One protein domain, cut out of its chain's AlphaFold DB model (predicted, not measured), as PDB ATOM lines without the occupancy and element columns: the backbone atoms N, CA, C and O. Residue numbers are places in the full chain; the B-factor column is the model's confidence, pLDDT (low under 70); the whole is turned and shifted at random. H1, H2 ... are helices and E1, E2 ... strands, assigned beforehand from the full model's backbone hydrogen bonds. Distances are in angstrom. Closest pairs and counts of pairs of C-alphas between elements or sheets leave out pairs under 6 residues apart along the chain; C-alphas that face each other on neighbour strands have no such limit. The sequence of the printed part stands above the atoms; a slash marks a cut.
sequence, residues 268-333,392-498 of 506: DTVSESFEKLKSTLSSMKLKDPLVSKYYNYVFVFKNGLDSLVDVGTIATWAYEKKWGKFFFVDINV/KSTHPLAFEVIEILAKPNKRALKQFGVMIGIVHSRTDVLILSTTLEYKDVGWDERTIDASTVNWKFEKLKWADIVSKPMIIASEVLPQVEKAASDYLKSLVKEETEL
ATOM      1  N   ASP A 268     220.044 225.644 262.337       93.50
ATOM      2  CA  ASP A 268     220.007 227.109 262.410       93.50
ATOM      3  C   ASP A 268     220.910 227.726 261.338       93.50
ATOM      4  O   ASP A 268     220.473 228.586 260.574       93.50
ATOM      5  N   THR A 269     222.132 227.209 261.183       94.00
ATOM      6  CA  THR A 269     223.054 227.667 260.140       94.00
ATOM      7  C   THR A 269     222.525 227.370 258.731       94.00
ATOM      8  O   THR A 269     222.658 228.199 257.826       94.00
ATOM      9  N   VAL A 270     221.881 226.215 258.527       94.94
ATOM     10  CA  VAL A 270     221.184 225.904 257.265       94.94
ATOM     11  C   VAL A 270     220.068 226.917 256.990       94.94
ATOM     12  O   VAL A 270     219.954 227.428 255.873       94.94
ATOM     13  N   SER A 271     219.276 227.253 258.004       93.69
ATOM     14  CA  SER A 271     218.156 228.191 257.890       93.69
ATOM     15  C   SER A 271     218.629 229.610 257.556       93.69
ATOM     16  O   SER A 271     218.110 230.231 256.626       93.69
ATOM     17  N   GLU A 272     219.667 230.102 258.236       95.25
ATOM     18  CA  GLU A 272     220.298 231.397 257.939       95.25
ATOM     19  C   GLU A 272     220.848 231.453 256.506       95.25
ATOM     20  O   GLU A 272     220.666 232.444 255.789       95.25
ATOM     21  N   SER A 273     221.487 230.368 256.061       95.88
ATOM     22  CA  SER A 273     221.990 230.221 254.693       95.88
ATOM     23  C   SER A 273     220.866 230.322 253.654       95.88
ATOM     24  O   SER A 273     221.010 231.024 252.646       95.88
ATOM     25  N   PHE A 274     219.715 229.698 253.911       95.62
ATOM     26  CA  PHE A 274     218.565 229.720 253.004       95.62
ATOM     27  C   PHE A 274     217.896 231.096 252.937       95.62
ATOM     28  O   PHE A 274     217.526 231.545 251.849       95.62
ATOM     29  N   GLU A 275     217.813 231.824 254.049       95.25
ATOM     30  CA  GLU A 275     217.340 233.214 254.045       95.25
ATOM     31  C   GLU A 275     218.304 234.145 253.291       95.25
ATOM     32  O   GLU A 275     217.887 235.007 252.500       95.25
ATOM     33  N   LYS A 276     219.616 233.929 253.432       95.44
ATOM     34  CA  LYS A 276     220.627 234.637 252.634       95.44
ATOM     35  C   LYS A 276     220.507 234.314 251.143       95.44
ATOM     36  O   LYS A 276     220.604 235.222 250.314       95.44
ATOM     37  N   LEU A 277     220.267 233.055 250.779       96.62
ATOM     38  CA  LEU A 277     220.033 232.653 249.391       96.62
ATOM     39  C   LEU A 277     218.792 233.344 248.821       96.62
ATOM     40  O   LEU A 277     218.862 233.971 247.764       96.62
ATOM     41  N   LYS A 278     217.671 233.280 249.541       96.81
ATOM     42  CA  LYS A 278     216.396 233.876 249.136       96.81
ATOM     43  C   LYS A 278     216.507 235.382 248.923       96.81
ATOM     44  O   LYS A 278     216.053 235.888 247.894       96.81
ATOM     45  N   SER A 279     217.135 236.093 249.859       95.44
ATOM     46  CA  SER A 279     217.371 237.540 249.750       95.44
ATOM     47  C   SER A 279     218.310 237.887 248.591       95.44
ATOM     48  O   SER A 279     218.009 238.797 247.816       95.44
ATOM     49  N   THR A 280     219.390 237.119 248.408       96.31
ATOM     50  CA  THR A 280     220.324 237.299 247.287       96.31
ATOM     51  C   THR A 280     219.604 237.130 245.955       96.31
ATOM     52  O   THR A 280     219.612 238.066 245.156       96.31
ATOM     53  N   LEU A 281     218.917 236.001 245.743       95.94
ATOM     54  CA  LEU A 281     218.160 235.719 244.519       95.94
ATOM     55  C   LEU A 281     217.119 236.803 244.244       95.94
ATOM     56  O   LEU A 281     217.105 237.376 243.161       95.94
ATOM     57  N   SER A 282     216.324 237.177 245.249       93.75
ATOM     58  CA  SER A 282     215.274 238.197 245.104       93.75
ATOM     59  C   SER A 282     215.808 239.579 244.699       93.75
ATOM     60  O   SER A 282     215.062 240.381 244.141       93.75
ATOM     61  N   SER A 283     217.086 239.870 244.962       94.50
ATOM     62  CA  SER A 283     217.742 241.124 244.564       94.50
ATOM     63  C   SER A 283     218.407 241.077 243.178       94.50
ATOM     64  O   SER A 283     218.819 242.120 242.658       94.50
ATOM     65  N   MET A 284     218.530 239.892 242.567       94.19
ATOM     66  CA  MET A 284     219.238 239.718 241.298       94.19
ATOM     67  C   MET A 284     218.493 240.343 240.118       94.19
ATOM     68  O   MET A 284     217.266 240.395 240.056       94.19
ATOM     69  N   LYS A 285     219.276 240.777 239.127       94.12
ATOM     70  CA  LYS A 285     218.797 241.308 237.850       94.12
ATOM     71  C   LYS A 285     219.461 240.568 236.697       94.12
ATOM     72  O   LYS A 285     220.571 240.060 236.845       94.12
ATOM     73  N   LEU A 286     218.765 240.539 235.563       92.50
ATOM     74  CA  LEU A 286     219.274 239.983 234.313       92.50
ATOM     75  C   LEU A 286     220.529 240.740 233.882       92.50
ATOM     76  O   LEU A 286     220.536 241.975 233.903       92.50
ATOM     77  N   LYS A 287     221.584 240.007 233.516       92.25
ATOM     78  CA  LYS A 287     222.874 240.607 233.149       92.25
ATOM     79  C   LYS A 287     222.935 240.987 231.676       92.25
ATOM     80  O   LYS A 287     223.530 242.011 231.350       92.25
ATOM     81  N   ASP A 288     222.332 240.185 230.798       90.75
ATOM     82  CA  ASP A 288     222.294 240.464 229.360       90.75
ATOM     83  C   ASP A 288     221.448 241.737 229.071       90.75
ATOM     84  O   ASP A 288     220.248 241.773 229.382       90.75
ATOM     85  N   PRO A 289     222.033 242.800 228.473       92.38
ATOM     86  CA  PRO A 289     221.315 244.033 228.139       92.38
ATOM     87  C   PRO A 289     220.133 243.830 227.181       92.38
ATOM     88  O   PRO A 289     219.129 244.538 227.276       92.38
ATOM     89  N   LEU A 290     220.230 242.868 226.258       91.88
ATOM     90  CA  LEU A 290     219.152 242.550 225.324       91.88
ATOM     91  C   LEU A 290     217.996 241.875 226.062       91.88
ATOM     92  O   LEU A 290     216.842 242.268 225.897       91.88
ATOM     93  N   VAL A 291     218.306 240.886 226.903       94.31
ATOM     94  CA  VAL A 291     217.296 240.125 227.651       94.31
ATOM     95  C   VAL A 291     216.610 241.016 228.686       94.31
ATOM     96  O   VAL A 291     215.383 241.043 228.750       94.31
ATOM     97  N   SER A 292     217.371 241.817 229.436       94.88
ATOM     98  CA  SER A 292     216.844 242.726 230.471       94.88
ATOM     99  C   SER A 292     215.904 243.819 229.941       94.88
ATOM    100  O   SER A 292     215.091 244.350 230.697       94.88
ATOM    101  N   LYS A 293     215.942 244.137 228.639       95.81
ATOM    102  CA  LYS A 293     214.976 245.050 228.007       95.81
ATOM    103  C   LYS A 293     213.568 244.448 227.909       95.81
ATOM    104  O   LYS A 293     212.578 245.185 227.938       95.81
ATOM    105  N   TYR A 294     213.468 243.128 227.765       96.88
ATOM    106  CA  TYR A 294     212.217 242.426 227.462       96.88
ATOM    107  C   TYR A 294     211.756 241.476 228.564       96.88
ATOM    108  O   TYR A 294     210.589 241.090 228.585       96.88
ATOM    109  N   TYR A 295     212.637 241.121 229.492       96.81
ATOM    110  CA  TYR A 295     212.368 240.175 230.563       96.81
ATOM    111  C   TYR A 295     212.745 240.759 231.919       96.81
ATOM    112  O   TYR A 295     213.587 241.648 232.017       96.81
ATOM    113  N   ASN A 296     212.133 240.221 232.969       96.06
ATOM    114  CA  ASN A 296     212.540 240.416 234.356       96.06
ATOM    115  C   ASN A 296     212.672 239.056 235.037       96.06
ATOM    116  O   ASN A 296     211.887 238.149 234.747       96.06
ATOM    117  N   TYR A 297     213.614 238.934 235.971       95.69
ATOM    118  CA  TYR A 297     213.611 237.779 236.857       95.69
ATOM    119  C   TYR A 297     212.403 237.814 237.791       95.69
ATOM    120  O   TYR A 297     212.070 238.852 238.365       95.69
ATOM    121  N   VAL A 298     211.775 236.657 237.961       95.62
ATOM    122  CA  VAL A 298     210.793 236.388 239.009       95.62
ATOM    123  C   VAL A 298     211.207 235.098 239.699       95.62
ATOM    124  O   VAL A 298     211.387 234.078 239.039       95.62
ATOM    125  N   PHE A 299     211.355 235.158 241.018       96.50
ATOM    126  CA  PHE A 299     211.711 234.016 241.853       96.50
ATOM    127  C   PHE A 299     210.493 233.595 242.669       96.50
ATOM    128  O   PHE A 299     209.889 234.428 243.349       96.50
ATOM    129  N   VAL A 300     210.124 232.319 242.604       96.38
ATOM    130  CA  VAL A 300     209.037 231.740 243.400       96.38
ATOM    131  C   VAL A 300     209.623 230.655 244.290       96.38
ATOM    132  O   VAL A 300     210.280 229.741 243.808       96.38
ATOM    133  N   PHE A 301     209.372 230.759 245.590       96.81
ATOM    134  CA  PHE A 301     209.832 229.798 246.589       96.81
ATOM    135  C   PHE A 301     208.622 229.021 247.093       96.81
ATOM    136  O   PHE A 301     207.647 229.635 247.534       96.81
ATOM    137  N   LYS A 302     208.664 227.692 247.001       95.88
ATOM    138  CA  LYS A 302     207.567 226.814 247.418       95.88
ATOM    139  C   LYS A 302     208.044 225.821 248.471       95.88
ATOM    140  O   LYS A 302     209.199 225.385 248.474       95.88
ATOM    141  N   ASN A 303     207.115 225.464 249.347       92.44
ATOM    142  CA  ASN A 303     207.294 224.424 250.351       92.44
ATOM    143  C   ASN A 303     206.705 223.130 249.804       92.44
ATOM    144  O   ASN A 303     205.636 223.172 249.193       92.44
ATOM    145  N   GLY A 304     207.369 222.006 250.055       91.56
ATOM    146  CA  GLY A 304     206.900 220.707 249.602       91.56
ATOM    147  C   GLY A 304     207.427 220.331 248.221       91.56
ATOM    148  O   GLY A 304     207.239 221.031 247.220       91.56
ATOM    149  N   LEU A 305     208.058 219.160 248.169       93.81
ATOM    150  CA  LEU A 305     208.509 218.509 246.936       93.81
ATOM    151  C   LEU A 305     207.354 218.055 246.026       93.81
ATOM    152  O   LEU A 305     207.568 217.760 244.855       93.81
ATOM    153  N   ASP A 306     206.122 218.024 246.527       90.25
ATOM    154  CA  ASP A 306     204.918 217.761 245.737       90.25
ATOM    155  C   ASP A 306     204.581 218.895 244.759       90.25
ATOM    156  O   ASP A 306     203.818 218.688 243.817       90.25
ATOM    157  N   SER A 307     205.193 220.070 244.935       92.38
ATOM    158  CA  SER A 307     205.090 221.188 243.993       92.38
ATOM    159  C   SER A 307     205.987 221.057 242.753       92.38
ATOM    160  O   SER A 307     205.890 221.892 241.849       92.38
ATOM    161  N   LEU A 308     206.838 220.025 242.688       94.44
ATOM    162  CA  LEU A 308     207.698 219.756 241.537       94.44
ATOM    163  C   LEU A 308     206.873 219.347 240.312       94.44
ATOM    164  O   LEU A 308     205.926 218.562 240.400       94.44
ATOM    165  N   VAL A 309     207.268 219.844 239.138       93.31
ATOM    166  CA  VAL A 309     206.674 219.390 237.877       93.31
ATOM    167  C   VAL A 309     207.049 217.932 237.610       93.31
ATOM    168  O   VAL A 309     208.195 217.527 237.794       93.31
ATOM    169  N   ASP A 310     206.068 217.143 237.173       91.38
ATOM    170  CA  ASP A 310     206.230 215.707 236.931       91.38
ATOM    171  C   ASP A 310     206.840 214.951 238.132       91.38
ATOM    172  O   ASP A 310     207.774 214.153 238.023       91.38
ATOM    173  N   VAL A 311     206.287 215.210 239.322       92.69
ATOM    174  CA  VAL A 311     206.717 214.577 240.579       92.69
ATOM    175  C   VAL A 311     206.699 213.040 240.525       92.69
ATOM    176  O   VAL A 311     207.439 212.398 241.265       92.69
ATOM    177  N   GLY A 312     205.908 212.430 239.634       91.44
ATOM    178  CA  GLY A 312     205.866 210.977 239.445       91.44
ATOM    179  C   GLY A 312     207.192 210.399 238.937       91.44
ATOM    180  O   GLY A 312     207.648 209.369 239.445       91.44
ATOM    181  N   THR A 313     207.854 211.083 238.001       91.44
ATOM    182  CA  THR A 313     209.190 210.694 237.517       91.44
ATOM    183  C   THR A 313     210.219 210.773 238.644       91.44
ATOM    184  O   THR A 313     210.977 209.829 238.868       91.44
ATOM    185  N   ILE A 314     210.181 211.848 239.436       94.62
ATOM    186  CA  ILE A 314     211.082 212.029 240.585       94.62
ATOM    187  C   ILE A 314     210.816 210.973 241.663       94.62
ATOM    188  O   ILE A 314     211.755 210.381 242.189       94.62
ATOM    189  N   ALA A 315     209.549 210.685 241.971       94.25
ATOM    190  CA  ALA A 315     209.166 209.647 242.924       94.25
ATOM    191  C   ALA A 315     209.642 208.258 242.470       94.25
ATOM    192  O   ALA A 315     210.065 207.448 243.297       94.25
ATOM    193  N   THR A 316     209.626 207.997 241.160       92.81
ATOM    194  CA  THR A 316     210.156 206.758 240.576       92.81
ATOM    195  C   THR A 316     211.661 206.652 240.805       92.81
ATOM    196  O   THR A 316     212.120 205.655 241.364       92.81
ATOM    197  N   TRP A 317     212.423 207.706 240.499       92.94
ATOM    198  CA  TRP A 317     213.864 207.739 240.778       92.94
ATOM    199  C   TRP A 317     214.177 207.585 242.259       92.94
ATOM    200  O   TRP A 317     215.073 206.822 242.623       92.94
ATOM    201  N   ALA A 318     213.429 208.278 243.115       92.56
ATOM    202  CA  ALA A 318     213.594 208.205 244.556       92.56
ATOM    203  C   ALA A 318     213.374 206.778 245.076       92.56
ATOM    204  O   ALA A 318     214.111 206.319 245.952       92.56
ATOM    205  N   TYR A 319     212.395 206.062 244.518       91.44
ATOM    206  CA  TYR A 319     212.099 204.678 244.878       91.44
ATOM    207  C   TYR A 319     213.206 203.725 244.417       91.44
ATOM    208  O   TYR A 319     213.742 202.966 245.226       91.44
ATOM    209  N   GLU A 320     213.604 203.805 243.145       89.94
ATOM    210  CA  GLU A 320     214.644 202.952 242.549       89.94
ATOM    211  C   GLU A 320     216.008 203.147 243.218       89.94
ATOM    212  O   GLU A 320     216.699 202.180 243.543       89.94
ATOM    213  N   LYS A 321     216.377 204.402 243.495       88.62
ATOM    214  CA  LYS A 321     217.635 204.769 244.159       88.62
ATOM    215  C   LYS A 321     217.552 204.724 245.688       88.62
ATOM    216  O   LYS A 321     218.499 205.132 246.357       88.62
ATOM    217  N   LYS A 322     216.444 204.229 246.252       90.94
ATOM    218  CA  LYS A 322     216.237 204.037 247.698       90.94
ATOM    219  C   LYS A 322     216.476 205.312 248.525       90.94
ATOM    220  O   LYS A 322     217.026 205.238 249.624       90.94
ATOM    221  N   TRP A 323     216.052 206.481 248.036       92.50
ATOM    222  CA  TRP A 323     216.299 207.767 248.708       92.50
ATOM    223  C   TRP A 323     215.750 207.820 250.133       92.50
ATOM    224  O   TRP A 323     216.410 208.392 250.991       92.50
ATOM    225  N   GLY A 324     214.630 207.150 250.424       89.44
ATOM    226  CA  GLY A 324     214.073 207.080 251.783       89.44
ATOM    227  C   GLY A 324     214.985 206.420 252.831       89.44
ATOM    228  O   GLY A 324     214.695 206.499 254.019       89.44
ATOM    229  N   LYS A 325     216.093 205.775 252.426       88.75
ATOM    230  CA  LYS A 325     217.121 205.268 253.355       88.75
ATOM    231  C   LYS A 325     218.211 206.291 253.686       88.75
ATOM    232  O   LYS A 325     218.892 206.131 254.691       88.75
ATOM    233  N   PHE A 326     218.407 207.293 252.832       90.56
ATOM    234  CA  PHE A 326     219.573 208.184 252.877       90.56
ATOM    235  C   PHE A 326     219.206 209.661 253.036       90.56
ATOM    236  O   PHE A 326     220.028 210.446 253.501       90.56
ATOM    237  N   PHE A 327     217.986 210.040 252.665       94.81
ATOM    238  CA  PHE A 327     217.472 211.404 252.698       94.81
ATOM    239  C   PHE A 327     216.173 211.458 253.501       94.81
ATOM    240  O   PHE A 327     215.468 210.459 253.651       94.81
ATOM    241  N   PHE A 328     215.836 212.645 253.996       95.56
ATOM    242  CA  PHE A 328     214.620 212.926 254.749       95.56
ATOM    243  C   PHE A 328     213.402 213.031 253.835       95.56
ATOM    244  O   PHE A 328     212.764 214.076 253.731       95.56
ATOM    245  N   VAL A 329     213.080 211.928 253.163       95.38
ATOM    246  CA  VAL A 329     211.953 211.835 252.239       95.38
ATOM    247  C   VAL A 329     211.138 210.576 252.475       95.38
ATOM    248  O   VAL A 329     211.676 209.509 252.762       95.38
ATOM    249  N   ASP A 330     209.832 210.710 252.300       94.94
ATOM    250  CA  ASP A 330     208.883 209.612 252.217       94.94
ATOM    251  C   ASP A 330     208.316 209.544 250.796       94.94
ATOM    252  O   ASP A 330     208.023 210.569 250.169       94.94
ATOM    253  N   ILE A 331     208.192 208.328 250.270       94.50
ATOM    254  CA  ILE A 331     207.786 208.080 248.886       94.50
ATOM    255  C   ILE A 331     206.447 207.363 248.922       94.50
ATOM    256  O   ILE A 331     206.347 206.214 249.357       94.50
ATOM    257  N   ASN A 332     205.412 208.028 248.419       93.00
ATOM    258  CA  ASN A 332     204.093 207.430 248.335       93.00
ATOM    259  C   ASN A 332     204.044 206.457 247.151       93.00
ATOM    260  O   ASN A 332     204.232 206.851 245.997       93.00
ATOM    261  N   VAL A 333     203.782 205.185 247.451       90.75
ATOM    262  CA  VAL A 333     203.710 204.105 246.467       90.75
ATOM    263  C   VAL A 333     202.293 203.550 246.420       90.75
ATOM    264  O   VAL A 333     201.804 202.960 247.385       90.75
ATOM    265  N   LYS A 392     207.528 213.323 249.501       94.44
ATOM    266  CA  LYS A 392     207.344 214.333 250.542       94.44
ATOM    267  C   LYS A 392     208.571 214.383 251.424       94.44
ATOM    268  O   LYS A 392     209.165 213.352 251.710       94.44
ATOM    269  N   SER A 393     208.924 215.575 251.874       93.75
ATOM    270  CA  SER A 393     209.969 215.742 252.873       93.75
ATOM    271  C   SER A 393     209.448 215.358 254.253       93.75
ATOM    272  O   SER A 393     208.325 215.713 254.619       93.75
ATOM    273  N   THR A 394     210.247 214.623 255.023       93.50
ATOM    274  CA  THR A 394     209.934 214.317 256.428       93.50
ATOM    275  C   THR A 394     210.451 215.395 257.377       93.50
ATOM    276  O   THR A 394     209.967 215.493 258.500       93.50
ATOM    277  N   HIS A 395     211.402 216.217 256.922       91.69
ATOM    278  CA  HIS A 395     211.984 217.333 257.667       91.69
ATOM    279  C   HIS A 395     212.068 218.555 256.742       91.69
ATOM    280  O   HIS A 395     213.083 218.740 256.072       91.69
ATOM    281  N   PRO A 396     211.003 219.368 256.648       88.75
ATOM    282  CA  PRO A 396     210.932 220.429 255.655       88.75
ATOM    283  C   PRO A 396     211.909 221.576 255.930       88.75
ATOM    284  O   PRO A 396     212.122 221.970 257.077       88.75
ATOM    285  N   LEU A 397     212.472 222.130 254.856       92.69
ATOM    286  CA  LEU A 397     213.263 223.366 254.878       92.69
ATOM    287  C   LEU A 397     212.357 224.605 254.756       92.69
ATOM    288  O   LEU A 397     211.156 224.494 254.506       92.69
ATOM    289  N   ALA A 398     212.942 225.802 254.881       91.81
ATOM    290  CA  ALA A 398     212.234 227.077 254.687       91.81
ATOM    291  C   ALA A 398     211.588 227.212 253.291       91.81
ATOM    292  O   ALA A 398     210.596 227.920 253.130       91.81
ATOM    293  N   PHE A 399     212.180 226.550 252.296       95.75
ATOM    294  CA  PHE A 399     211.615 226.248 250.986       95.75
ATOM    295  C   PHE A 399     212.347 225.025 250.428       95.75
ATOM    296  O   PHE A 399     213.518 224.798 250.730       95.75
ATOM    297  N   GLU A 400     211.667 224.249 249.595       96.50
ATOM    298  CA  GLU A 400     212.216 223.020 248.998       96.50
ATOM    299  C   GLU A 400     212.220 223.081 247.478       96.50
ATOM    300  O   GLU A 400     212.881 222.278 246.823       96.50
ATOM    301  N   VAL A 401     211.501 224.050 246.911       97.56
ATOM    302  CA  VAL A 401     211.434 224.273 245.475       97.56
ATOM    303  C   VAL A 401     211.652 225.750 245.177       97.56
ATOM    304  O   VAL A 401     211.038 226.621 245.800       97.56
ATOM    305  N   ILE A 402     212.525 226.032 244.211       97.81
ATOM    306  CA  ILE A 402     212.760 227.371 243.668       97.81
ATOM    307  C   ILE A 402     212.392 227.349 242.187       97.81
ATOM    308  O   ILE A 402     212.957 226.579 241.415       97.81
ATOM    309  N   GLU A 403     211.494 228.229 241.764       96.50
ATOM    310  CA  GLU A 403     211.266 228.515 240.348       96.50
ATOM    311  C   GLU A 403     211.907 229.851 239.998       96.50
ATOM    312  O   GLU A 403     211.595 230.887 240.591       96.50
ATOM    313  N   ILE A 404     212.804 229.824 239.020       96.56
ATOM    314  CA  ILE A 404     213.504 230.992 238.495       96.56
ATOM    315  C   ILE A 404     212.952 231.263 237.105       96.56
ATOM    316  O   ILE A 404     213.160 230.466 236.193       96.56
ATOM    317  N   LEU A 405     212.249 232.377 236.926       95.50
ATOM    318  CA  LEU A 405     211.563 232.704 235.678       95.50
ATOM    319  C   LEU A 405     212.170 233.948 235.035       95.50
ATOM    320  O   LEU A 405     212.293 234.982 235.687       95.50
ATOM    321  N   ALA A 406     212.448 233.888 233.735       95.50
ATOM    322  CA  ALA A 406     212.543 235.076 232.897       95.50
ATOM    323  C   ALA A 406     211.131 235.410 232.405       95.50
ATOM    324  O   ALA A 406     210.654 234.875 231.399       95.50
ATOM    325  N   LYS A 407     210.438 236.281 233.142       94.69
ATOM    326  CA  LYS A 407     209.072 236.697 232.818       94.69
ATOM    327  C   LYS A 407     209.098 237.831 231.790       94.69
ATOM    328  O   LYS A 407     209.686 238.879 232.079       94.69
ATOM    329  N   PRO A 408     208.471 237.668 230.613       95.12
ATOM    330  CA  PRO A 408     208.460 238.713 229.604       95.12
ATOM    331  C   PRO A 408     207.594 239.901 230.037       95.12
ATOM    332  O   PRO A 408     206.546 239.739 230.664       95.12
ATOM    333  N   ASN A 409     208.004 241.108 229.654       94.25
ATOM    334  CA  ASN A 409     207.234 242.338 229.845       94.25
ATOM    335  C   ASN A 409     206.251 242.622 228.688       94.25
ATOM    336  O   ASN A 409     205.476 243.577 228.760       94.25
ATOM    337  N   LYS A 410     206.260 241.793 227.633       91.69
ATOM    338  CA  LYS A 410     205.319 241.824 226.501       91.69
ATOM    339  C   LYS A 410     204.622 240.474 226.340       91.69
ATOM    340  O   LYS A 410     205.268 239.435 226.410       91.69
ATOM    341  N   ARG A 411     203.318 240.498 226.037       86.94
ATOM    342  CA  ARG A 411     202.492 239.286 225.857       86.94
ATOM    343  C   ARG A 411     202.959 238.392 224.702       86.94
ATOM    344  O   ARG A 411     202.891 237.181 224.820       86.94
ATOM    345  N   ALA A 412     203.481 238.983 223.626       89.38
ATOM    346  CA  ALA A 412     203.924 238.249 222.435       89.38
ATOM    347  C   ALA A 412     205.183 237.383 222.649       89.38
ATOM    348  O   ALA A 412     205.539 236.589 221.784       89.38
ATOM    349  N   LEU A 413     205.893 237.548 223.767       92.00
ATOM    350  CA  LEU A 413     207.136 236.829 224.027       92.00
ATOM    351  C   LEU A 413     206.881 235.570 224.862       92.00
ATOM    352  O   LEU A 413     206.076 235.588 225.802       92.00
ATOM    353  N   LYS A 414     207.603 234.491 224.542       91.62
ATOM    354  CA  LYS A 414     207.614 233.249 225.328       91.62
ATOM    355  C   LYS A 414     208.179 233.494 226.725       91.62
ATOM    356  O   LYS A 414     208.928 234.437 226.940       91.62
ATOM    357  N   GLN A 415     207.791 232.662 227.686       93.44
ATOM    358  CA  GLN A 415     208.371 232.663 229.028       93.44
ATOM    359  C   GLN A 415     209.338 231.492 229.159       93.44
ATOM    360  O   GLN A 415     209.057 230.405 228.660       93.44
ATOM    361  N   PHE A 416     210.434 231.717 229.877       94.06
ATOM    362  CA  PHE A 416     211.439 230.702 230.172       94.06
ATOM    363  C   PHE A 416     211.617 230.586 231.676       94.06
ATOM    364  O   PHE A 416     211.457 231.571 232.404       94.06
ATOM    365  N   GLY A 417     211.979 229.401 232.148       95.38
ATOM    366  CA  GLY A 417     212.360 229.245 233.538       95.38
ATOM    367  C   GLY A 417     213.178 228.002 233.810       95.38
ATOM    368  O   GLY A 417     213.393 227.169 232.935       95.38
ATOM    369  N   VAL A 418     213.618 227.890 235.051       96.31
ATOM    370  CA  VAL A 418     214.180 226.676 235.632       96.31
ATOM    371  C   VAL A 418     213.453 226.407 236.940       96.31
ATOM    372  O   VAL A 418     213.136 227.339 237.681       96.31
ATOM    373  N   MET A 419     213.207 225.134 237.221       96.56
ATOM    374  CA  MET A 419     212.787 224.666 238.534       96.56
ATOM    375  C   MET A 419     213.947 223.952 239.211       96.56
ATOM    376  O   MET A 419     214.636 223.158 238.572       96.56
ATOM    377  N   ILE A 420     214.131 224.222 240.498       97.81
ATOM    378  CA  ILE A 420     215.096 223.559 241.367       97.81
ATOM    379  C   ILE A 420     214.322 222.883 242.494       97.81
ATOM    380  O   ILE A 420     213.508 223.543 243.132       97.81
ATOM    381  N   GLY A 421     214.576 221.604 242.749       97.44
ATOM    382  CA  GLY A 421     214.093 220.870 243.919       97.44
ATOM    383  C   GLY A 421     215.239 220.545 244.870       97.44
ATOM    384  O   GLY A 421     216.346 220.257 244.425       97.44
ATOM    385  N   ILE A 422     214.988 220.587 246.173       97.62
ATOM    386  CA  ILE A 422     216.005 220.399 247.210       97.62
ATOM    387  C   ILE A 422     215.584 219.233 248.099       97.62
ATOM    388  O   ILE A 422     214.655 219.344 248.895       97.62
ATOM    389  N   VAL A 423     216.287 218.112 247.974       96.50
ATOM    390  CA  VAL A 423     216.122 216.926 248.826       96.50
ATOM    391  C   VAL A 423     217.341 216.832 249.738       96.50
ATOM    392  O   VAL A 423     218.453 217.019 249.267       96.50
ATOM    393  N   HIS A 424     217.191 216.555 251.034       96.25
ATOM    394  CA  HIS A 424     218.332 216.645 251.961       96.25
ATOM    395  C   HIS A 424     218.379 215.546 253.021       96.25
ATOM    396  O   HIS A 424     217.400 214.841 253.260       96.25
ATOM    397  N   SER A 425     219.562 215.370 253.605       94.62
ATOM    398  CA  SER A 425     219.859 214.534 254.769       94.62
ATOM    399  C   SER A 425     220.579 215.380 255.830       94.62
ATOM    400  O   SER A 425     220.622 216.604 255.732       94.62
ATOM    401  N   ARG A 426     221.182 214.756 256.850       89.88
ATOM    402  CA  ARG A 426     221.987 215.490 257.847       89.88
ATOM    403  C   ARG A 426     223.294 216.064 257.301       89.88
ATOM    404  O   ARG A 426     223.822 217.001 257.884       89.88
ATOM    405  N   THR A 427     223.831 215.494 256.227       90.12
ATOM    406  CA  THR A 427     225.178 215.818 255.721       90.12
ATOM    407  C   THR A 427     225.190 216.162 254.236       90.12
ATOM    408  O   THR A 427     226.059 216.905 253.778       90.12
ATOM    409  N   ASP A 428     224.217 215.652 253.484       94.25
ATOM    410  CA  ASP A 428     224.148 215.766 252.035       94.25
ATOM    411  C   ASP A 428     222.869 216.482 251.587       94.25
ATOM    412  O   ASP A 428     221.807 216.358 252.200       94.25
ATOM    413  N   VAL A 429     222.958 217.154 250.443       96.06
ATOM    414  CA  VAL A 429     221.835 217.768 249.739       96.06
ATOM    415  C   VAL A 429     221.865 217.328 248.287       96.06
ATOM    416  O   VAL A 429     222.900 217.352 247.631       96.06
ATOM    417  N   LEU A 430     220.718 216.919 247.777       96.81
ATOM    418  CA  LEU A 430     220.489 216.573 246.394       96.81
ATOM    419  C   LEU A 430     219.723 217.719 245.724       96.81
ATOM    420  O   LEU A 430     218.576 218.009 246.081       96.81
ATOM    421  N   ILE A 431     220.369 218.364 244.758       97.25
ATOM    422  CA  ILE A 431     219.810 219.463 243.976       97.25
ATOM    423  C   ILE A 431     219.244 218.890 242.686       97.25
ATOM    424  O   ILE A 431     219.986 218.435 241.822       97.25
ATOM    425  N   LEU A 432     217.921 218.900 242.568       96.69
ATOM    426  CA  LEU A 432     217.189 218.552 241.357       96.69
ATOM    427  C   LEU A 432     217.043 219.810 240.506       96.69
ATOM    428  O   LEU A 432     216.676 220.848 241.045       96.69
ATOM    429  N   SER A 433     217.263 219.750 239.197       96.12
ATOM    430  CA  SER A 433     217.010 220.891 238.311       96.12
ATOM    431  C   SER A 433     216.424 220.479 236.964       96.12
ATOM    432  O   SER A 433     216.738 219.416 236.434       96.12
ATOM    433  N   THR A 434     215.558 221.320 236.400       95.19
ATOM    434  CA  THR A 434     215.032 221.168 235.034       95.19
ATOM    435  C   THR A 434     214.736 222.530 234.422       95.19
ATOM    436  O   THR A 434     214.269 223.446 235.102       95.19
ATOM    437  N   THR A 435     214.947 222.660 233.117       93.38
ATOM    438  CA  THR A 435     214.444 223.795 232.337       93.38
ATOM    439  C   THR A 435     212.935 223.672 232.134       93.38
ATOM    440  O   THR A 435     212.406 222.567 232.015       93.38
ATOM    441  N   LEU A 436     212.244 224.809 232.104       92.75
ATOM    442  CA  LEU A 436     210.802 224.919 231.924       92.75
ATOM    443  C   LEU A 436     210.495 225.716 230.658       92.75
ATOM    444  O   LEU A 436     210.871 226.889 230.548       92.75
ATOM    445  N   GLU A 437     209.736 225.100 229.758       87.81
ATOM    446  CA  GLU A 437     209.062 225.794 228.666       87.81
ATOM    447  C   GLU A 437     207.587 226.000 229.008       87.81
ATOM    448  O   GLU A 437     206.960 225.193 229.699       87.81
ATOM    449  N   TYR A 438     207.036 227.116 228.541       90.81
ATOM    450  CA  TYR A 438     205.657 227.507 228.805       90.81
ATOM    451  C   TYR A 438     204.877 227.581 227.500       90.81
ATOM    452  O   TYR A 438     205.342 228.180 226.528       90.81
ATOM    453  N   LYS A 439     203.658 227.043 227.520       89.00
ATOM    454  CA  LYS A 439     202.673 227.202 226.449       89.00
ATOM    455  C   LYS A 439     201.505 228.059 226.914       89.00
ATOM    456  O   LYS A 439     201.089 227.974 228.073       89.00
ATOM    457  N   ASP A 440     200.985 228.870 226.002       87.31
ATOM    458  CA  ASP A 440     199.766 229.637 226.227       87.31
ATOM    459  C   ASP A 440     198.564 228.680 226.179       87.31
ATOM    460  O   ASP A 440     198.392 227.925 225.221       87.31
ATOM    461  N   VAL A 441     197.746 228.685 227.232       88.62
ATOM    462  CA  VAL A 441     196.504 227.890 227.321       88.62
ATOM    463  C   VAL A 441     195.252 228.766 227.365       88.62
ATOM    464  O   VAL A 441     194.133 228.260 227.335       88.62
ATOM    465  N   GLY A 442     195.435 230.084 227.389       85.00
ATOM    466  CA  GLY A 442     194.374 231.079 227.366       85.00
ATOM    467  C   GLY A 442     194.930 232.470 227.071       85.00
ATOM    468  O   GLY A 442     196.118 232.640 226.812       85.00
ATOM    469  N   TRP A 443     194.063 233.483 227.130       77.25
ATOM    470  CA  TRP A 443     194.417 234.871 226.803       77.25
ATOM    471  C   TRP A 443     195.479 235.483 227.720       77.25
ATOM    472  O   TRP A 443     196.241 236.341 227.282       77.25
ATOM    473  N   ASP A 444     195.515 235.045 228.977       79.12
ATOM    474  CA  ASP A 444     196.430 235.534 230.012       79.12
ATOM    475  C   ASP A 444     196.969 234.382 230.889       79.12
ATOM    476  O   ASP A 444     197.508 234.606 231.973       79.12
ATOM    477  N   GLU A 445     196.844 233.139 230.411       85.06
ATOM    478  CA  GLU A 445     197.204 231.929 231.153       85.06
ATOM    479  C   GLU A 445     198.269 231.112 230.424       85.06
ATOM    480  O   GLU A 445     198.150 230.795 229.236       85.06
ATOM    481  N   ARG A 446     199.308 230.738 231.175       87.44
ATOM    482  CA  ARG A 446     200.421 229.906 230.716       87.44
ATOM    483  C   ARG A 446     200.585 228.710 231.630       87.44
ATOM    484  O   ARG A 446     200.548 228.853 232.849       87.44
ATOM    485  N   THR A 447     200.847 227.555 231.037       90.50
ATOM    486  CA  THR A 447     201.162 226.321 231.770       90.50
ATOM    487  C   THR A 447     202.503 225.775 231.325       90.50
ATOM    488  O   THR A 447     202.891 225.963 230.171       90.50
ATOM    489  N   ILE A 448     203.184 225.073 232.227       91.00
ATOM    490  CA  ILE A 448     204.418 224.357 231.907       91.00
ATOM    491  C   ILE A 448     204.101 223.259 230.890       91.00
ATOM    492  O   ILE A 448     203.128 222.515 231.047       91.00
ATOM    493  N   ASP A 449     204.921 223.148 229.851       88.19
ATOM    494  CA  ASP A 449     204.888 221.987 228.978       88.19
ATOM    495  C   ASP A 449     205.620 220.817 229.645       88.19
ATOM    496  O   ASP A 449     206.843 220.728 229.637       88.19
ATOM    497  N   ALA A 450     204.862 219.907 230.260       83.44
ATOM    498  CA  ALA A 450     205.432 218.750 230.947       83.44
ATOM    499  C   ALA A 450     206.253 217.836 230.015       83.44
ATOM    500  O   ALA A 450     207.102 217.096 230.499       83.44
ATOM    501  N   SER A 451     206.036 217.890 228.694       83.50
ATOM    502  CA  SER A 451     206.779 217.060 227.735       83.50
ATOM    503  C   SER A 451     208.234 217.497 227.537       83.50
ATOM    504  O   SER A 451     209.050 216.699 227.080       83.50
ATOM    505  N   THR A 452     208.578 218.734 227.906       83.31
ATOM    506  CA  THR A 452     209.940 219.280 227.781       83.31
ATOM    507  C   THR A 452     210.746 219.151 229.075       83.31
ATOM    508  O   THR A 452     211.889 219.600 229.137       83.31
ATOM    509  N   VAL A 453     210.148 218.598 230.133       89.69
ATOM    510  CA  VAL A 453     210.788 218.450 231.441       89.69
ATOM    511  C   VAL A 453     211.820 217.333 231.371       89.69
ATOM    512  O   VAL A 453     211.507 216.193 231.037       89.69
ATOM    513  N   ASN A 454     213.061 217.661 231.722       90.94
ATOM    514  CA  ASN A 454     214.143 216.695 231.819       90.94
ATOM    515  C   ASN A 454     214.958 216.991 233.074       90.94
ATOM    516  O   ASN A 454     215.828 217.867 233.087       90.94
ATOM    517  N   TRP A 455     214.634 216.262 234.137       93.50
ATOM    518  CA  TRP A 455     215.278 216.425 235.426       93.50
ATOM    519  C   TRP A 455     216.748 215.997 235.379       93.50
ATOM    520  O   TRP A 455     217.128 214.986 234.792       93.50
ATOM    521  N   LYS A 456     217.586 216.762 236.061       93.12
ATOM    522  CA  LYS A 456     218.956 216.404 236.421       93.12
ATOM    523  C   LYS A 456     219.081 216.477 237.928       93.12
ATOM    524  O   LYS A 456     218.307 217.183 238.573       93.12
ATOM    525  N   PHE A 457     220.047 215.763 238.485       92.88
ATOM    526  CA  PHE A 457     220.362 215.904 239.895       92.88
ATOM    527  C   PHE A 457     221.863 215.906 240.137       92.88
ATOM    528  O   PHE A 457     222.612 215.203 239.459       92.88
ATOM    529  N   GLU A 458     222.274 216.663 241.142       92.88
ATOM    530  CA  GLU A 458     223.637 216.713 241.655       92.88
ATOM    531  C   GLU A 458     223.604 216.551 243.176       92.88
ATOM    532  O   GLU A 458     222.677 217.019 243.841       92.88
ATOM    533  N   LYS A 459     224.602 215.862 243.732       94.44
ATOM    534  CA  LYS A 459     224.754 215.677 245.175       94.44
ATOM    535  C   LYS A 459     225.850 216.607 245.700       94.44
ATOM    536  O   LYS A 459     226.983 216.528 245.243       94.44
ATOM    537  N   LEU A 460     225.515 217.419 246.697       93.25
ATOM    538  CA  LEU A 460     226.387 218.386 247.364       93.25
ATOM    539  C   LEU A 460     226.436 218.133 248.878       93.25
ATOM    540  O   LEU A 460     225.575 217.442 249.429       93.25
ATOM    541  N   LYS A 461     227.423 218.716 249.565       93.62
ATOM    542  CA  LYS A 461     227.504 218.717 251.034       93.62
ATOM    543  C   LYS A 461     226.855 219.964 251.622       93.62
ATOM    544  O   LYS A 461     226.932 221.051 251.046       93.62
ATOM    545  N   TRP A 462     226.283 219.835 252.820       94.25
ATOM    546  CA  TRP A 462     225.743 220.990 253.545       94.25
ATOM    547  C   TRP A 462     226.798 222.069 253.813       94.25
ATOM    548  O   TRP A 462     226.490 223.251 253.679       94.25
ATOM    549  N   ALA A 463     228.039 221.680 254.122       90.69
ATOM    550  CA  ALA A 463     229.145 222.613 254.353       90.69
ATOM    551  C   ALA A 463     229.416 223.528 253.138       90.69
ATOM    552  O   ALA A 463     229.614 224.740 253.286       90.69
ATOM    553  N   ASP A 464     229.344 222.978 251.924       92.44
ATOM    554  CA  ASP A 464     229.533 223.739 250.686       92.44
ATOM    555  C   ASP A 464     228.379 224.718 250.454       92.44
ATOM    556  O   ASP A 464     228.599 225.890 250.143       92.44
ATOM    557  N   ILE A 465     227.142 224.268 250.674       93.88
ATOM    558  CA  ILE A 465     225.947 225.102 250.513       93.88
ATOM    559  C   ILE A 465     225.923 226.224 251.547       93.88
ATOM    560  O   ILE A 465     225.634 227.366 251.207       93.88
ATOM    561  N   VAL A 466     226.242 225.947 252.806       94.06
ATOM    562  CA  VAL A 466     226.254 226.977 253.850       94.06
ATOM    563  C   VAL A 466     227.351 228.010 253.611       94.06
ATOM    564  O   VAL A 466     227.103 229.209 253.756       94.06
ATOM    565  N   SER A 467     228.541 227.581 253.187       93.00
ATOM    566  CA  SER A 467     229.619 228.520 252.864       93.00
ATOM    567  C   SER A 467     229.310 229.352 251.612       93.00
ATOM    568  O   SER A 467     229.645 230.541 251.557       93.00
ATOM    569  N   LYS A 468     228.642 228.762 250.609       94.88
ATOM    570  CA  LYS A 468     228.307 229.401 249.326       94.88
ATOM    571  C   LYS A 468     226.885 229.034 248.868       94.88
ATOM    572  O   LYS A 468     226.730 228.268 247.917       94.88
ATOM    573  N   PRO A 469     225.836 229.674 249.417       94.81
ATOM    574  CA  PRO A 469     224.443 229.270 249.163       94.81
ATOM    575  C   PRO A 469     224.030 229.375 247.693       94.81
ATOM    576  O   PRO A 469     223.206 228.610 247.200       94.81
ATOM    577  N   MET A 470     224.660 230.298 246.962       95.19
ATOM    578  CA  MET A 470     224.424 230.503 245.534       95.19
ATOM    579  C   MET A 470     224.795 229.304 244.658       95.19
ATOM    580  O   MET A 470     224.345 229.280 243.514       95.19
ATOM    581  N   ILE A 471     225.551 228.320 245.162       94.69
ATOM    582  CA  ILE A 471     225.874 227.096 244.413       94.69
ATOM    583  C   ILE A 471     224.608 226.371 243.932       94.69
ATOM    584  O   ILE A 471     224.590 225.849 242.824       94.69
ATOM    585  N   ILE A 472     223.513 226.460 244.702       94.88
ATOM    586  CA  ILE A 472     222.206 225.877 244.363       94.88
ATOM    587  C   ILE A 472     221.673 226.409 243.023       94.88
ATOM    588  O   ILE A 472     221.030 225.676 242.280       94.88
ATOM    589  N   ALA A 473     221.924 227.683 242.702       93.88
ATOM    590  CA  ALA A 473     221.341 228.354 241.538       93.88
ATOM    591  C   ALA A 473     222.373 228.775 240.477       93.88
ATOM    592  O   ALA A 473     221.992 229.161 239.369       93.88
ATOM    593  N   SER A 474     223.672 228.742 240.789       90.50
ATOM    594  CA  SER A 474     224.712 229.343 239.947       90.50
ATOM    595  C   SER A 474     224.861 228.679 238.584       90.50
ATOM    596  O   SER A 474     225.159 229.373 237.614       90.50
ATOM    597  N   GLU A 475     224.641 227.366 238.495       89.88
ATOM    598  CA  GLU A 475     224.741 226.638 237.225       89.88
ATOM    599  C   GLU A 475     223.537 226.903 236.312       89.88
ATOM    600  O   GLU A 475     223.667 226.971 235.087       89.88
ATOM    601  N   VAL A 476     222.353 227.083 236.900       91.38
ATOM    602  CA  VAL A 476     221.098 227.144 236.144       91.38
ATOM    603  C   VAL A 476     220.673 228.556 235.762       91.38
ATOM    604  O   VAL A 476     220.029 228.743 234.731       91.38
ATOM    605  N   LEU A 477     221.067 229.571 236.535       91.12
ATOM    606  CA  LEU A 477     220.770 230.977 236.238       91.12
ATOM    607  C   LEU A 477     221.210 231.396 234.818       91.12
ATOM    608  O   LEU A 477     220.380 231.932 234.079       91.12
ATOM    609  N   PRO A 478     222.449 231.105 234.365       91.94
ATOM    610  CA  PRO A 478     222.874 231.428 233.001       91.94
ATOM    611  C   PRO A 478     222.043 230.736 231.917       91.94
ATOM    612  O   PRO A 478     221.909 231.271 230.818       91.94
ATOM    613  N   GLN A 479     221.479 229.559 232.205       91.38
ATOM    614  CA  GLN A 479     220.688 228.794 231.238       91.38
ATOM    615  C   GLN A 479     219.371 229.509 230.921       91.38
ATOM    616  O   GLN A 479     218.971 229.561 229.758       91.38
ATOM    617  N   VAL A 480     218.745 230.131 231.927       92.38
ATOM    618  CA  VAL A 480     217.516 230.919 231.751       92.38
ATOM    619  C   VAL A 480     217.775 232.156 230.887       92.38
ATOM    620  O   VAL A 480     217.029 232.405 229.938       92.38
ATOM    621  N   GLU A 481     218.844 232.916 231.165       93.06
ATOM    622  CA  GLU A 481     219.185 234.093 230.345       93.06
ATOM    623  C   GLU A 481     219.535 233.695 228.918       93.06
ATOM    624  O   GLU A 481     219.090 234.342 227.970       93.06
ATOM    625  N   LYS A 482     220.297 232.609 228.758       92.75
ATOM    626  CA  LYS A 482     220.683 232.098 227.447       92.75
ATOM    627  C   LYS A 482     219.462 231.690 226.626       92.75
ATOM    628  O   LYS A 482     219.355 232.129 225.487       92.75
ATOM    629  N   ALA A 483     218.521 230.938 227.201       92.19
ATOM    630  CA  ALA A 483     217.296 230.535 226.507       92.19
ATOM    631  C   ALA A 483     216.481 231.750 226.026       92.19
ATOM    632  O   ALA A 483     216.057 231.804 224.872       92.19
ATOM    633  N   ALA A 484     216.333 232.770 226.879       93.44
ATOM    634  CA  ALA A 484     215.660 234.010 226.502       93.44
ATOM    635  C   ALA A 484     216.426 234.791 225.415       93.44
ATOM    636  O   ALA A 484     215.810 235.306 224.481       93.44
ATOM    637  N   SER A 485     217.758 234.865 225.513       93.81
ATOM    638  CA  SER A 485     218.632 235.532 224.534       93.81
ATOM    639  C   SER A 485     218.563 234.847 223.167       93.81
ATOM    640  O   SER A 485     218.399 235.514 222.145       93.81
ATOM    641  N   ASP A 486     218.634 233.516 223.140       93.19
ATOM    642  CA  ASP A 486     218.595 232.716 221.916       93.19
ATOM    643  C   ASP A 486     217.227 232.824 221.224       93.19
ATOM    644  O   ASP A 486     217.177 233.022 220.009       93.19
ATOM    645  N   TYR A 487     216.128 232.826 221.988       93.50
ATOM    646  CA  TYR A 487     214.787 233.081 221.452       93.50
ATOM    647  C   TYR A 487     214.640 234.489 220.863       93.50
ATOM    648  O   TYR A 487     214.124 234.656 219.763       93.50
ATOM    649  N   LEU A 488     215.123 235.529 221.550       93.19
ATOM    650  CA  LEU A 488     215.062 236.890 221.004       93.19
ATOM    651  C   LEU A 488     215.851 237.018 219.694       93.19
ATOM    652  O   LEU A 488     215.420 237.726 218.785       93.19
ATOM    653  N   LYS A 489     216.991 236.328 219.581       91.56
ATOM    654  CA  LYS A 489     217.791 236.296 218.349       91.56
ATOM    655  C   LYS A 489     217.100 235.518 217.229       91.56
ATOM    656  O   LYS A 489     217.261 235.897 216.071       91.56
ATOM    657  N   SER A 490     216.355 234.453 217.542       91.88
ATOM    658  CA  SER A 490     215.654 233.664 216.520       91.88
ATOM    659  C   SER A 490     214.539 234.460 215.845       91.88
ATOM    660  O   SER A 490     214.398 234.364 214.632       91.88
ATOM    661  N   LEU A 491     213.838 235.327 216.585       90.25
ATOM    662  CA  LEU A 491     212.788 236.194 216.028       90.25
ATOM    663  C   LEU A 491     213.303 237.118 214.911       90.25
ATOM    664  O   LEU A 491     212.595 237.368 213.944       90.25
ATOM    665  N   VAL A 492     214.544 237.604 215.025       85.56
ATOM    666  CA  VAL A 492     215.162 238.478 214.008       85.56
ATOM    667  C   VAL A 492     215.614 237.680 212.779       85.56
ATOM    668  O   VAL A 492     215.546 238.169 211.652       85.56
ATOM    669  N   LYS A 493     216.073 236.438 212.977       76.69
ATOM    670  CA  LYS A 493     216.478 235.558 211.870       76.69
ATOM    671  C   LYS A 493     215.288 235.116 211.028       76.69
ATOM    672  O   LYS A 493     215.368 235.204 209.810       76.69
ATOM    673  N   GLU A 494     214.188 234.726 211.670       70.31
ATOM    674  CA  GLU A 494     212.942 234.376 210.978       70.31
ATOM    675  C   GLU A 494     212.437 235.542 210.116       70.31
ATOM    676  O   GLU A 494     212.005 235.332 208.987       70.31
ATOM    677  N   GLU A 495     212.558 236.783 210.599       65.06
ATOM    678  CA  GLU A 495     212.193 237.979 209.832       65.06
ATOM    679  C   GLU A 495     213.103 238.195 208.609       65.06
ATOM    680  O   GLU A 495     212.612 238.535 207.535       65.06
ATOM    681  N   THR A 496     214.407 237.938 208.738       63.53
ATOM    682  CA  THR A 496     215.372 238.092 207.633       63.53
ATOM    683  C   THR A 496     215.131 237.045 206.537       63.53
ATOM    684  O   THR A 496     215.095 237.385 205.357       63.53
ATOM    685  N   GLU A 497     214.863 235.795 206.920       67.62
ATOM    686  CA  GLU A 497     214.546 234.703 205.985       67.62
ATOM    687  C   GLU A 497     213.181 234.902 205.293       67.62
ATOM    688  O   GLU A 497     213.033 234.596 204.109       67.62
ATOM    689  N   LEU A 498     212.186 235.466 205.989       61.28
ATOM    690  CA  LEU A 498     210.880 235.825 205.411       61.28
ATOM    691  C   LEU A 498     210.965 236.983 204.408       61.28
ATOM    692  O   LEU A 498     210.191 237.013 203.447       61.28
TER     693      LEU A 498
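This is residues 268 to 333 and 392 to 498 of the 506 residues of an uncharacterized protein of Methanosarcinales archaeon ANME-1 ERB7 (UniProt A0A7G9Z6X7). A long, strongly twisted sheet of six strands forms a wall, with the long helix H6 running along E3 and E4 before its residues 492 to 498 stick out as a free end. H1, H2, H4 and H5 only graze the sheet, and H3 with E2 makes a small group near the end of E4. The printed part has 173 residues, with six named helices and seven named strands in the order H1 H2 E1 H3 E2 E3 E4 E5 E6 E7 H4 H5 H6, in the mixed class. The sheet is antiparallel and branched at E5. The whole is compact, with a radius of gyration of the C-alphas of 17.4 A, and elongated in outline, spanning 57 by 35 by 25 A.

H1, residues 268 to 283, touches H4, residues 462 to 467, with residues 269 to 273 alone, at a steep tilt of 53 degrees, the same way; the closest C-alphas are those of Ser 273 and Val 466, 5.4 A apart. H2, residues 289 to 294, touches H6, residues 477 to 498, about perpendicular at 80 degrees; the closest C-alphas, of Val 291 and Ser 485, are 5.7 A apart. E1, residues 295 to 302, is the antiparallel neighbour of E3, residues 401 to 408, with N 298 and O 405 2.9 A apart. H3, residues 311 to 320, is not on the sheet; its closest C-alpha to E2, residues 329 to 333, is that of Ala 315, 6.3 A from that of Ile 331. E2 pairs with no named strand, but its residues 329 to 330 pair antiparallel with residues 392 to 393. E3, E4, residues 416 to 424, E5, residues 428 to 440, and E6, residues 446 to 448, form a meander of successive antiparallel hairpins; N 404 and O 418 are 2.8 A apart, N 421 and O 432 2.8 A, and N 439 and O 447 3.0 A. E7, residues 456 to 461, lies on the same side of E5 as E6, beside residues 428 to 433, with N 431 and O 458 2.8 A apart. H5, residues 471 to 474, is close to but not clearly touching H4, with C-alphas 465 and 471 6.4 A apart. H6 is on the sheet at a height of 10.3 A, over E4 and only just over E3, on which 3 of its C-alphas fall; on the local plane it stands at 22 degrees to E4. In H1, H3 and H4 every O i to N i+4 pair is within hydrogen-bond range, in H2 1 of 2 and in H6 17 of 18; H5 is too short for one.

H1 begins at C-alpha 268 (220.007, 227.109, 262.410) and is 22.8 A long. E5 measures 38.1 A, and E4 26.8 A. H6, 32.7 A long, ends at C-alpha 498 (210.880, 235.825, 205.411).

The C-alphas of Asp 268 and Leu 498, the two farthest apart, are 58.4 A apart. Residues 334 to 391 are not printed, and C-alphas 333 and 392 are 11.6 A apart across the cut. Of the links printed whole, none is long. Mean pLDDT of the printed part is 92.0; residues 495 to 498 are under 70.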